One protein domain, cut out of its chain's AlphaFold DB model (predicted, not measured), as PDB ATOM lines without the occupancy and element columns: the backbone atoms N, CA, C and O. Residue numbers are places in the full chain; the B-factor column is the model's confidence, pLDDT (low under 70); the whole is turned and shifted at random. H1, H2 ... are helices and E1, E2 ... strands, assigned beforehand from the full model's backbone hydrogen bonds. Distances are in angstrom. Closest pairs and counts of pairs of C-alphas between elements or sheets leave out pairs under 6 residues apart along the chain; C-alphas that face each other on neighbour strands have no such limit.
ATOM      1  N   HIS A   9     103.270 150.839  60.180       95.12
ATOM      2  CA  HIS A   9     103.507 149.405  60.115       95.12
ATOM      3  C   HIS A   9     102.189 148.669  59.932       95.12
ATOM      4  O   HIS A   9     101.227 148.912  60.659       95.12
ATOM      5  N   GLU A  10     102.159 147.742  58.986       94.31
ATOM      6  CA  GLU A  10     101.004 146.886  58.746       94.31
ATOM      7  C   GLU A  10     101.229 145.519  59.390       94.31
ATOM      8  O   GLU A  10     102.283 144.890  59.233       94.31
ATOM      9  N   VAL A  11     100.229 145.081  60.151       94.12
ATOM     10  CA  VAL A  11     100.227 143.809  60.865       94.12
ATOM     11  C   VAL A  11      98.987 143.038  60.454       94.12
ATOM     12  O   VAL A  11      97.864 143.422  60.769       94.12
ATOM     13  N   LEU A  12      99.204 141.928  59.770       92.88
ATOM     14  CA  LEU A  12      98.177 141.016  59.318       92.88
ATOM     15  C   LEU A  12      98.221 139.748  60.165       92.88
ATOM     16  O   LEU A  12      99.197 138.994  60.114       92.88
ATOM     17  N   LEU A  13      97.165 139.508  60.932       91.75
ATOM     18  CA  LEU A  13      97.009 138.319  61.764       91.75
ATOM     19  C   LEU A  13      96.169 137.281  61.017       91.75
ATOM     20  O   LEU A  13      95.102 137.614  60.507       91.75
ATOM     21  N   ASN A  14      96.667 136.044  60.939       88.50
ATOM     22  CA  ASN A  14      95.964 134.923  60.304       88.50
ATOM     23  C   ASN A  14      96.076 133.664  61.164       88.50
ATOM     24  O   ASN A  14      97.140 133.363  61.694       88.50
ATOM     25  N   ASP A  15      95.023 132.875  61.222       88.31
ATOM     26  CA  ASP A  15      94.944 131.559  61.846       88.31
ATOM     27  C   ASP A  15      95.254 130.440  60.839       88.31
ATOM     28  O   ASP A  15      94.692 130.373  59.755       88.31
ATOM     29  N   TRP A  16      96.186 129.540  61.150       86.00
ATOM     30  CA  TRP A  16      96.681 128.563  60.182       86.00
ATOM     31  C   TRP A  16      96.331 127.122  60.531       86.00
ATOM     32  O   TRP A  16      96.818 126.572  61.521       86.00
ATOM     33  N   TRP A  17      95.567 126.493  59.629       88.19
ATOM     34  CA  TRP A  17      95.358 125.049  59.599       88.19
ATOM     35  C   TRP A  17      96.221 124.352  58.545       88.19
ATOM     36  O   TRP A  17      96.442 124.868  57.447       88.19
ATOM     37  N   HIS A  18      96.646 123.129  58.857       86.19
ATOM     38  CA  HIS A  18      97.329 122.233  57.921       86.19
ATOM     39  C   HIS A  18      96.378 121.554  56.927       86.19
ATOM     40  O   HIS A  18      96.824 121.115  55.869       86.19
ATOM     41  N   LYS A  19      95.087 121.444  57.267       85.94
ATOM     42  CA  LYS A  19      94.048 120.979  56.338       85.94
ATOM     43  C   LYS A  19      93.645 122.115  55.407       85.94
ATOM     44  O   LYS A  19      93.510 123.255  55.855       85.94
ATOM     45  N   SER A  20      93.391 121.794  54.145       86.44
ATOM     46  CA  SER A  20      92.820 122.752  53.198       86.44
ATOM     47  C   SER A  20      91.386 123.144  53.586       86.44
ATOM     48  O   SER A  20      90.679 122.395  54.256       86.44
ATOM     49  N   THR A  21      90.928 124.310  53.138       85.81
ATOM     50  CA  THR A  21      89.556 124.810  53.269       85.81
ATOM     51  C   THR A  21      88.602 123.858  52.586       85.81
ATOM     52  O   THR A  21      87.497 123.682  53.075       85.81
ATOM     53  N   TYR A  22      89.027 123.209  51.499       89.56
ATOM     54  CA  TYR A  22      88.230 122.190  50.833       89.56
ATOM     55  C   TYR A  22      88.003 120.974  51.736       89.56
ATOM     56  O   TYR A  22      86.864 120.563  51.923       89.56
ATOM     57  N   GLU A  23      89.055 120.434  52.359       89.81
ATOM     58  CA  GLU A  23      88.917 119.324  53.314       89.81
ATOM     59  C   GLU A  23      88.087 119.722  54.540       89.81
ATOM     60  O   GLU A  23      87.287 118.928  55.032       89.81
ATOM     61  N   GLN A  24      88.257 120.952  55.030       91.25
ATOM     62  CA  GLN A  24      87.466 121.485  56.137       91.25
ATOM     63  C   GLN A  24      85.989 121.627  55.752       91.25
ATOM     64  O   GLN A  24      85.124 121.155  56.482       91.25
ATOM     65  N   ALA A  25      85.696 122.211  54.590       92.06
ATOM     66  CA  ALA A  25      84.340 122.380  54.078       92.06
ATOM     67  C   ALA A  25      83.662 121.029  53.817       92.06
ATOM     68  O   ALA A  25      82.511 120.842  54.198       92.06
ATOM     69  N   ALA A  26      84.386 120.066  53.236       93.94
ATOM     70  CA  ALA A  26      83.889 118.711  53.030       93.94
ATOM     71  C   ALA A  26      83.560 118.018  54.361       93.94
ATOM     72  O   ALA A  26      82.515 117.384  54.477       93.94
ATOM     73  N   GLY A  27      84.411 118.179  55.382       93.94
ATOM     74  CA  GLY A  27      84.150 117.664  56.727       93.94
ATOM     75  C   GLY A  27      82.928 118.304  57.389       93.94
ATOM     76  O   GLY A  27      82.099 117.599  57.964       93.94
ATOM     77  N   LEU A  28      82.773 119.623  57.252       94.94
ATOM     78  CA  LEU A  28      81.618 120.362  57.767       94.94
ATOM     79  C   LEU A  28      80.305 119.993  57.057       94.94
ATOM     80  O   LEU A  28      79.243 120.081  57.667       94.94
ATOM     81  N   ALA A  29      80.373 119.572  55.793       96.62
ATOM     82  CA  ALA A  29      79.223 119.141  55.002       96.62
ATOM     83  C   ALA A  29      78.901 117.636  55.131       96.62
ATOM     84  O   ALA A  29      77.887 117.181  54.600       96.62
ATOM     85  N   ALA A  30      79.753 116.849  55.796       96.81
ATOM     86  CA  ALA A  30      79.567 115.408  55.948       96.81
ATOM     87  C   ALA A  30      78.505 115.054  57.007       96.81
ATOM     88  O   ALA A  30      78.183 115.846  57.893       96.81
ATOM     89  N   VAL A  31      77.990 113.821  56.939       95.69
ATOM     90  CA  VAL A  31      77.128 113.223  57.970       95.69
ATOM     91  C   VAL A  31      77.772 111.911  58.449       95.69
ATOM     92  O   VAL A  31      77.878 110.979  57.651       95.69
ATOM     93  N   PRO A  32      78.199 111.803  59.722       94.19
ATOM     94  CA  PRO A  32      78.178 112.854  60.740       94.19
ATOM     95  C   PRO A  32      79.162 113.992  60.421       94.19
ATOM     96  O   PRO A  32      80.162 113.787  59.732       94.19
ATOM     97  N   ILE A  33      78.874 115.183  60.948       96.44
ATOM     98  CA  ILE A  33      79.732 116.360  60.780       96.44
ATOM     99  C   ILE A  33      81.130 116.108  61.356       96.44
ATOM    100  O   ILE A  33      81.280 115.600  62.469       96.44
ATOM    101  N   VAL A  34      82.160 116.511  60.614       95.81
ATOM    102  CA  VAL A  34      83.553 116.502  61.069       95.81
ATOM    103  C   VAL A  34      83.975 117.934  61.371       95.81
ATOM    104  O   VAL A  34      84.187 118.740  60.466       95.81
ATOM    105  N   TRP A  35      84.102 118.251  62.659       93.69
ATOM    106  CA  TRP A  35      84.508 119.582  63.103       93.69
ATOM    107  C   TRP A  35      85.967 119.895  62.741       93.69
ATOM    108  O   TRP A  35      86.838 119.022  62.777       93.69
ATOM    109  N   VAL A  36      86.236 121.159  62.403       90.12
ATOM    110  CA  VAL A  36      87.554 121.639  61.947       90.12
ATOM    111  C   VAL A  36      88.596 121.607  63.070       90.12
ATOM    112  O   VAL A  36      89.753 121.250  62.825       90.12
ATOM    113  N   GLY A  37      88.171 121.912  64.300       91.50
ATOM    114  CA  GLY A  37      89.048 122.046  65.463       91.50
ATOM    115  C   GLY A  37      89.897 123.321  65.435       91.50
ATOM    116  O   GLY A  37      89.746 124.172  64.562       91.50
ATOM    117  N   GLU A  38      90.808 123.436  66.395       90.50
ATOM    118  CA  GLU A  38      91.665 124.612  66.571       90.50
ATOM    119  C   GLU A  38      92.788 124.706  65.520       90.50
ATOM    120  O   GLU A  38      93.253 123.672  65.015       90.50
ATOM    121  N   PRO A  39      93.257 125.926  65.194       88.88
ATOM    122  CA  PRO A  39      94.376 126.116  64.282       88.88
ATOM    123  C   PRO A  39      95.671 125.566  64.880       88.88
ATOM    124  O   PRO A  39      95.875 125.544  66.093       88.88
ATOM    125  N   GLN A  40      96.598 125.152  64.015       87.62
ATOM    126  CA  GLN A  40      97.920 124.715  64.458       87.62
ATOM    127  C   GLN A  40      98.810 125.895  64.861       87.62
ATOM    128  O   GLN A  40      99.652 125.745  65.744       87.62
ATOM    129  N   SER A  41      98.665 127.060  64.227       86.12
ATOM    130  CA  SER A  41      99.492 128.228  64.545       86.12
ATOM    131  C   SER A  41      98.816 129.542  64.168       86.12
ATOM    132  O   SER A  41      97.974 129.577  63.276       86.12
ATOM    133  N   LEU A  42      99.232 130.630  64.814       87.62
ATOM    134  CA  LEU A  42      98.915 131.994  64.406       87.62
ATOM    135  C   LEU A  42     100.068 132.544  63.555       87.62
ATOM    136  O   LEU A  42     101.241 132.376  63.891       87.62
ATOM    137  N   LEU A  43      99.737 133.223  62.463       88.56
ATOM    138  CA  LEU A  43     100.681 133.860  61.558       88.56
ATOM    139  C   LEU A  43     100.626 135.379  61.713       88.56
ATOM    140  O   LEU A  43      99.547 135.971  61.716       88.56
ATOM    141  N   ILE A  44     101.801 136.005  61.741       90.88
ATOM    142  CA  ILE A  44     101.969 137.460  61.660       90.88
ATOM    143  C   ILE A  44     102.611 137.772  60.312       90.88
ATOM    144  O   ILE A  44     103.702 137.283  60.017       90.88
ATOM    145  N   ASN A  45     101.927 138.554  59.473       90.31
ATOM    146  CA  ASN A  45     102.339 138.856  58.096       90.31
ATOM    147  C   ASN A  45     102.698 137.584  57.302       90.31
ATOM    148  O   ASN A  45     103.719 137.516  56.618       90.31
ATOM    149  N   GLY A  46     101.871 136.542  57.454       85.94
ATOM    150  CA  GLY A  46     102.027 135.266  56.755       85.94
ATOM    151  C   GLY A  46     103.129 134.352  57.297       85.94
ATOM    152  O   GLY A  46     103.401 133.331  56.665       85.94
ATOM    153  N   ARG A  47     103.755 134.692  58.433       87.25
ATOM    154  CA  ARG A  47     104.849 133.922  59.041       87.25
ATOM    155  C   ARG A  47     104.457 133.324  60.381       87.25
ATOM    156  O   ARG A  47     103.925 134.032  61.232       87.25
ATOM    157  N   GLY A  48     104.784 132.054  60.592       84.75
ATOM    158  CA  GLY A  48     104.536 131.369  61.860       84.75
ATOM    159  C   GLY A  48     105.270 130.038  61.978       84.75
ATOM    160  O   GLY A  48     105.833 129.529  61.005       84.75
ATOM    161  N   ARG A  49     105.279 129.501  63.201       85.50
ATOM    162  CA  ARG A  49     105.933 128.237  63.569       85.50
ATOM    163  C   ARG A  49     104.945 127.316  64.250       85.50
ATOM    164  O   ARG A  49     104.031 127.780  64.930       85.50
ATOM    165  N   TYR A  50     105.165 126.019  64.120       83.69
ATOM    166  CA  TYR A  50     104.353 125.011  64.782       83.69
ATOM    167  C   TYR A  50     105.232 123.932  65.411       83.69
ATOM    168  O   TYR A  50     106.171 123.447  64.785       83.69
ATOM    169  N   ASN A  51     104.873 123.524  66.632       81.06
ATOM    170  CA  ASN A  51     105.442 122.365  67.323       81.06
ATOM    171  C   ASN A  51     106.977 122.405  67.494       81.06
ATOM    172  O   ASN A  51     107.678 121.445  67.175       81.06
ATOM    173  N   CYS A  52     107.488 123.526  68.013       76.88
ATOM    174  CA  CYS A  52     108.917 123.728  68.283       76.88
ATOM    175  C   CYS A  52     109.368 123.346  69.699       76.88
ATOM    176  O   CYS A  52     110.556 123.396  69.992       76.88
ATOM    177  N   SER A  53     108.444 122.970  70.584       72.62
ATOM    178  CA  SER A  53     108.752 122.525  71.950       72.62
ATOM    179  C   SER A  53     109.086 121.033  72.048       72.62
ATOM    180  O   SER A  53     109.662 120.611  73.044       72.62
ATOM    181  N   ALA A  54     108.727 120.228  71.042       62.78
ATOM    182  CA  ALA A  54     108.787 118.767  71.119       62.78
ATOM    183  C   ALA A  54     110.057 118.132  70.520       62.78
ATOM    184  O   ALA A  54     110.204 116.914  70.599       62.78
ATOM    185  N   MET A  55     110.959 118.899  69.891       52.69
ATOM    186  CA  MET A  55     112.148 118.351  69.222       52.69
ATOM    187  C   MET A  55     113.369 119.274  69.352       52.69
ATOM    188  O   MET A  55     113.226 120.486  69.502       52.69
ATOM    189  N   ALA A  56     114.567 118.672  69.287       55.72
ATOM    190  CA  ALA A  56     115.862 119.342  69.114       55.72
ATOM    191  C   ALA A  56     115.789 120.413  68.005       55.72
ATOM    192  O   ALA A  56     114.925 120.279  67.139       55.72
ATOM    193  N   PRO A  57     116.660 121.446  68.002       56.81
ATOM    194  CA  PRO A  57     116.576 122.568  67.068       56.81
ATOM    195  C   PRO A  57     116.709 122.083  65.621       56.81
ATOM    196  O   PRO A  57     117.804 122.000  65.067       56.81
ATOM    197  N   ASP A  58     115.580 121.734  65.011       63.81
ATOM    198  CA  ASP A  58     115.486 121.512  63.586       63.81
ATOM    199  C   ASP A  58     115.632 122.867  62.878       63.81
ATOM    200  O   ASP A  58     115.456 123.947  63.459       63.81
ATOM    201  N   ALA A  59     115.994 122.831  61.599       63.50
ATOM    202  CA  ALA A  59     116.160 124.056  60.823       63.50
ATOM    203  C   ALA A  59     114.866 124.900  60.772       63.50
ATOM    204  O   ALA A  59     114.944 126.118  60.642       63.50
ATOM    205  N   ALA A  60     113.693 124.268  60.918       65.38
ATOM    206  CA  ALA A  60     112.379 124.907  60.856       65.38
ATOM    207  C   ALA A  60     111.999 125.668  62.140       65.38
ATOM    208  O   ALA A  60     111.261 126.648  62.075       65.38
ATOM    209  N   CYS A  61     112.505 125.258  63.298       74.38
ATOM    210  CA  CYS A  61     112.309 125.935  64.577       74.38
ATOM    211  C   CYS A  61     113.457 126.878  64.932       74.38
ATOM    212  O   CYS A  61     113.349 127.644  65.896       74.38
ATOM    213  N   ASN A  62     114.524 126.886  64.128       77.69
ATOM    214  CA  ASN A  62     115.574 127.882  64.237       77.69
ATOM    215  C   ASN A  62     114.987 129.295  64.098       77.69
ATOM    216  O   ASN A  62     114.327 129.637  63.112       77.69
ATOM    217  N   ALA A  63     115.254 130.140  65.096       72.69
ATOM    218  CA  ALA A  63     114.643 131.454  65.184       72.69
ATOM    219  C   ALA A  63     114.998 132.396  64.029       72.69
ATOM    220  O   ALA A  63     114.245 133.334  63.759       72.69
ATOM    221  N   THR A  64     116.102 132.112  63.346       79.44
ATOM    222  CA  THR A  64     116.628 132.890  62.228       79.44
ATOM    223  C   THR A  64     116.172 132.375  60.862       79.44
ATOM    224  O   THR A  64     116.517 132.983  59.849       79.44
ATOM    225  N   HIS A  65     115.384 131.294  60.797       81.81
ATOM    226  CA  HIS A  65     114.975 130.717  59.518       81.81
ATOM    227  C   HIS A  65     114.102 131.702  58.716       81.81
ATOM    228  O   HIS A  65     113.065 132.149  59.214       81.81
ATOM    229  N   PRO A  66     114.453 132.040  57.461       81.06
ATOM    230  CA  PRO A  66     113.815 133.136  56.724       81.06
ATOM    231  C   PRO A  66     112.330 132.908  56.417       81.06
ATOM    232  O   PRO A  66     111.611 133.874  56.147       81.06
ATOM    233  N   GLU A  67     111.860 131.660  56.456       78.44
ATOM    234  CA  GLU A  67     110.460 131.320  56.193       78.44
ATOM    235  C   GLU A  67     109.548 131.488  57.416       78.44
ATOM    236  O   GLU A  67     108.359 131.698  57.248       78.44
ATOM    237  N   CYS A  68     110.065 131.482  58.643       79.62
ATOM    238  CA  CYS A  68     109.239 131.599  59.857       79.62
ATOM    239  C   CYS A  68     109.891 132.439  60.957       79.62
ATOM    240  O   CYS A  68     109.464 132.414  62.115       79.62
ATOM    241  N   ALA A  69     110.935 133.197  60.628       84.75
ATOM    242  CA  ALA A  69     111.399 134.312  61.434       84.75
ATOM    243  C   ALA A  69     110.221 135.260  61.681       84.75
ATOM    244  O   ALA A  69     109.532 135.651  60.732       84.75
ATOM    245  N   ALA A  70     109.985 135.591  62.951       83.44
ATOM    246  CA  ALA A  70     108.956 136.549  63.319       83.44
ATOM    247  C   ALA A  70     109.215 137.878  62.599       83.44
ATOM    248  O   ALA A  70     110.367 138.287  62.429       83.44
ATOM    249  N   GLN A  71     108.145 138.540  62.160       87.38
ATOM    250  CA  GLN A  71     108.274 139.865  61.573       87.38
ATOM    251  C   GLN A  71     108.837 140.823  62.628       87.38
ATOM    252  O   GLN A  71     108.260 140.981  63.703       87.38
ATOM    253  N   VAL A  72     109.951 141.471  62.301       90.81
ATOM    254  CA  VAL A  72     110.539 142.527  63.128       90.81
ATOM    255  C   VAL A  72     110.113 143.872  62.557       90.81
ATOM    256  O   VAL A  72     110.231 144.109  61.352       90.81
ATOM    257  N   PHE A  73     109.609 144.748  63.420       93.00
ATOM    258  CA  PHE A  73     109.281 146.130  63.090       93.00
ATOM    259  C   PHE A  73     110.378 147.017  63.674       93.00
ATOM    260  O   PHE A  73     110.494 147.147  64.893       93.00
ATOM    261  N   ALA A  74     111.240 147.553  62.812       93.62
ATOM    262  CA  ALA A  74     112.324 148.423  63.242       93.62
ATOM    263  C   ALA A  74     111.757 149.781  63.670       93.62
ATOM    264  O   ALA A  74     111.062 150.433  62.891       93.62
ATOM    265  N   VAL A  75     112.077 150.201  64.893       95.56
ATOM    266  CA  VAL A  75     111.625 151.469  65.471       95.56
ATOM    267  C   VAL A  75     112.814 152.286  65.968       95.56
ATOM    268  O   VAL A  75     113.803 151.751  66.462       95.56
ATOM    269  N   VAL A  76     112.698 153.602  65.839       96.69
ATOM    270  CA  VAL A  76     113.638 154.596  66.370       96.69
ATOM    271  C   VAL A  76     113.093 155.154  67.690       96.69
ATOM    272  O   VAL A  76     111.930 155.573  67.712       96.69
ATOM    273  N   PRO A  77     113.903 155.199  68.768       97.12
ATOM    274  CA  PRO A  77     113.502 155.799  70.039       97.12
ATOM    275  C   PRO A  77     113.010 157.245  69.885       97.12
ATOM    276  O   PRO A  77     113.542 158.007  69.082       97.12
ATOM    277  N   GLY A  78     112.002 157.626  70.674       96.31
ATOM    278  CA  GLY A  78     111.451 158.986  70.686       96.31
ATOM    279  C   GLY A  78     110.449 159.306  69.571       96.31
ATOM    280  O   GLY A  78     109.948 160.424  69.540       96.31
ATOM    281  N   ARG A  79     110.132 158.349  68.687       96.69
ATOM    282  CA  ARG A  79     109.126 158.519  67.626       96.69
ATOM    283  C   ARG A  79     107.818 157.793  67.931       96.69
ATOM    284  O   ARG A  79     107.807 156.758  68.595       96.69
ATOM    285  N   THR A  80     106.727 158.301  67.368       96.56
ATOM    286  CA  THR A  80     105.381 157.718  67.418       96.56
ATOM    287  C   THR A  80     105.048 157.037  66.093       96.56
ATOM    288  O   THR A  80     105.128 157.650  65.027       96.56
ATOM    289  N   TYR A  81     104.644 155.768  66.155       96.81
ATOM    290  CA  TYR A  81     104.336 154.938  64.986       96.81
ATOM    291  C   TYR A  81     102.858 154.573  64.951       96.81
ATOM    292  O   TYR A  81     102.237 154.352  65.993       96.81
ATOM    293  N   ARG A  82     102.307 154.430  63.743       96.12
ATOM    294  CA  ARG A  82     100.963 153.880  63.546       96.12
ATOM    295  C   ARG A  82     101.040 152.409  63.153       96.12
ATOM    296  O   ARG A  82     101.424 152.090  62.031       96.12
ATOM    297  N   PHE A  83     100.604 151.527  64.048       95.56
ATOM    298  CA  PHE A  83     100.378 150.119  63.721       95.56
ATOM    299  C   PHE A  83      98.949 149.927  63.211       95.56
ATOM    300  O   PHE A  83      97.980 150.196  63.919       95.56
ATOM    301  N   ARG A  84      98.821 149.462  61.971       95.25
ATOM    302  CA  ARG A  84      97.557 149.068  61.350       95.25
ATOM    303  C   ARG A  84      97.423 147.559  61.477       95.25
ATOM    304  O   ARG A  84      98.061 146.820  60.732       95.25
ATOM    305  N   ILE A  85      96.630 147.120  62.447       95.69
ATOM    306  CA  ILE A  85      96.415 145.700  62.722       95.69
ATOM    307  C   ILE A  85      95.111 145.266  62.060       95.69
ATOM    308  O   ILE A  85      94.053 145.826  62.345       95.69
ATOM    309  N   ALA A  86      95.194 144.269  61.189       94.25
ATOM    310  CA  ALA A  86      94.055 143.639  60.545       94.25
ATOM    311  C   ALA A  86      94.051 142.137  60.847       94.25
ATOM    312  O   ALA A  86      95.095 141.483  60.827       94.25
ATOM    313  N   SER A  87      92.865 141.599  61.119       91.12
ATOM    314  CA  SER A  87      92.628 140.159  61.212       91.12
ATOM    315  C   SER A  87      91.967 139.697  59.925       91.12
ATOM    316  O   SER A  87      91.004 140.314  59.467       91.12
ATOM    317  N   VAL A  88      92.491 138.633  59.337       83.94
ATOM    318  CA  VAL A  88      91.945 138.021  58.127       83.94
ATOM    319  C   VAL A  88      91.930 136.520  58.310       83.94
ATOM    320  O   VAL A  88      92.925 135.906  58.686       83.94
ATOM    321  N   THR A  89      90.783 135.935  58.002       66.94
ATOM    322  CA  THR A  89      90.620 134.490  57.924       66.94
ATOM    323  C   THR A  89      91.291 134.025  56.632       66.94
ATOM    324  O   THR A  89      90.926 134.506  55.552       66.94
ATOM    325  N   PRO A  90      92.303 133.150  56.674       60.12
ATOM    326  CA  PRO A  90      93.071 132.863  55.482       60.12
ATOM    327  C   PRO A  90      92.299 131.959  54.517       60.12
ATOM    328  O   PRO A  90      91.692 130.972  54.937       60.12
ATOM    329  N   PRO A  91      92.440 132.167  53.198       53.78
ATOM    330  CA  PRO A  91      92.227 131.085  52.247       53.78
ATOM    331  C   PRO A  91      93.306 130.030  52.515       53.78
ATOM    332  O   PRO A  91      94.496 130.344  52.509       53.78
ATOM    333  N   SER A  92      92.957 128.785  52.832       54.41
ATOM    334  CA  SER A  92      93.979 127.741  53.005       54.41
ATOM    335  C   SER A  92      94.825 127.582  51.733       54.41
ATOM    336  O   SER A  92      94.266 127.649  50.634       54.41
ATOM    337  N   PRO A  93      96.123 127.270  51.833       53.97
ATOM    338  CA  PRO A  93      96.885 126.848  50.674       53.97
ATOM    339  C   PRO A  93      96.391 125.474  50.181       53.97
ATOM    340  O   PRO A  93      95.905 124.672  50.988       53.97
ATOM    341  N   PRO A  94      96.548 125.169  48.881       46.44
ATOM    342  CA  PRO A  94      96.439 123.802  48.384       46.44
ATOM    343  C   PRO A  94      97.422 122.897  49.146       46.44
ATOM    344  O   PRO A  94      98.546 123.295  49.462       46.44
ATOM    345  N   SER A  95      96.948 121.700  49.485       47.00
ATOM    346  CA  SER A  95      97.390 120.772  50.538       47.00
ATOM    347  C   SER A  95      98.810 120.189  50.412       47.00
ATOM    348  O   SER A  95      98.989 118.978  50.529       47.00
ATOM    349  N   THR A  96      99.843 121.004  50.194       46.47
ATOM    350  CA  THR A  96     101.171 120.477  49.814       46.47
ATOM    351  C   THR A  96     102.291 120.738  50.812       46.47
ATOM    352  O   THR A  96     103.424 120.352  50.552       46.47
ATOM    353  N   SER A  97     102.026 121.326  51.981       47.88
ATOM    354  CA  SER A  97     103.095 121.491  52.970       47.88
ATOM    355  C   SER A  97     102.606 121.412  54.412       47.88
ATOM    356  O   SER A  97     102.093 122.380  54.967       47.88
ATOM    357  N   ARG A  98     102.853 120.262  55.057       58.28
ATOM    358  CA  ARG A  98     102.942 120.136  56.525       58.28
ATOM    359  C   ARG A  98     104.270 120.726  57.025       58.28
ATOM    360  O   ARG A  98     104.985 120.083  57.795       58.28
ATOM    361  N   SER A  99     104.677 121.891  56.530       64.69
ATOM    362  CA  SER A  99     105.934 122.500  56.959       64.69
ATOM    363  C   SER A  99     105.775 123.065  58.367       64.69
ATOM    364  O   SER A  99     104.828 123.772  58.668       64.69
ATOM    365  N   ARG A 100     106.733 122.804  59.259       71.81
ATOM    366  CA  ARG A 100     106.746 123.379  60.626       71.81
ATOM    367  C   ARG A 100     107.019 124.892  60.642       71.81
ATOM    368  O   ARG A 100     106.960 125.533  61.687       71.81
ATOM    369  N   CYS A 101     107.307 125.441  59.467       73.06
ATOM    370  CA  CYS A 101     107.710 126.802  59.172       73.06
ATOM    371  C   CYS A 101     106.936 127.233  57.916       73.06
ATOM    372  O   CYS A 101     106.897 126.487  56.933       73.06
ATOM    373  N   THR A 102     106.260 128.380  57.948       74.25
ATOM    374  CA  THR A 102     105.450 128.838  56.809       74.25
ATOM    375  C   THR A 102     105.681 130.310  56.524       74.25
ATOM    376  O   THR A 102     105.635 131.122  57.445       74.25
ATOM    377  N   ARG A 103     105.892 130.631  55.240       72.38
ATOM    378  CA  ARG A 103     105.886 131.988  54.691       72.38
ATOM    379  C   ARG A 103     104.857 132.059  53.578       72.38
ATOM    380  O   ARG A 103     105.110 131.587  52.471       72.38
ATOM    381  N   ARG A 104     103.723 132.695  53.846       60.34
ATOM    382  CA  ARG A 104     102.788 133.073  52.786       60.34
ATOM    383  C   ARG A 104     103.291 134.350  52.115       60.34
ATOM    384  O   ARG A 104     103.622 135.312  52.808       60.34
TER     385      ARG A 104
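This is residues 9 to 104 of the 105 residues of the protein "Plastocyanin-like domain-containing protein" of Aegilops tauschii subsp. strangulata (UniProt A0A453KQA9). With little regular structure, this is a staggered three-strand ribbon, E4 beside the first part of E1 and E2 beside its last, with the short pair E3 and E5 next to E2 and H1 off the sheet at one end. Of 96 printed residues, 34 are in named elements, E1 H1 E2 E3 E4 E5, class mixed; the sheet E2, E1, E4 is mixed. It is loose, radius of gyration of the C-alphas 16.3 A, spanning 59 by 34 by 20 A.

Find C-alpha 9 at (103.507, 149.405, 60.115); from there E1, residues 9 to 16, runs 21.9 A. E4 is residues 81 to 87, 19.2 A; E2 is 41 to 44; E3 is 47 to 49; H1 is 21 to 29, 11.9 A. E5, 101 to 103, ends at (105.886, 131.988, 54.691).

E1 is parallel to E4 at 23 degrees; look at N 11 and O 84, 2.8 A. E1 is antiparallel to E2 at 163 degrees, with N 43 and O 14 at 2.7 A. The closest C-alphas of E2 and E3, Leu 42 and Gly 48, are 6.2 A apart. E3 is antiparallel to E5, with N 102 and O 48 at 3.3 A. H1 is not on the three-strand sheet; its O i to N i+4 pairs are each within hydrogen-bond range.

The farthest C-alphas, Val 31 and Gly 78, are 58.6 A apart. The printed part has no cut. H1 to E2, E3 to E4 and E4 to E5 are long links. pLDDT is under 70 at residues 54 to 60, 89 to 99 and 104.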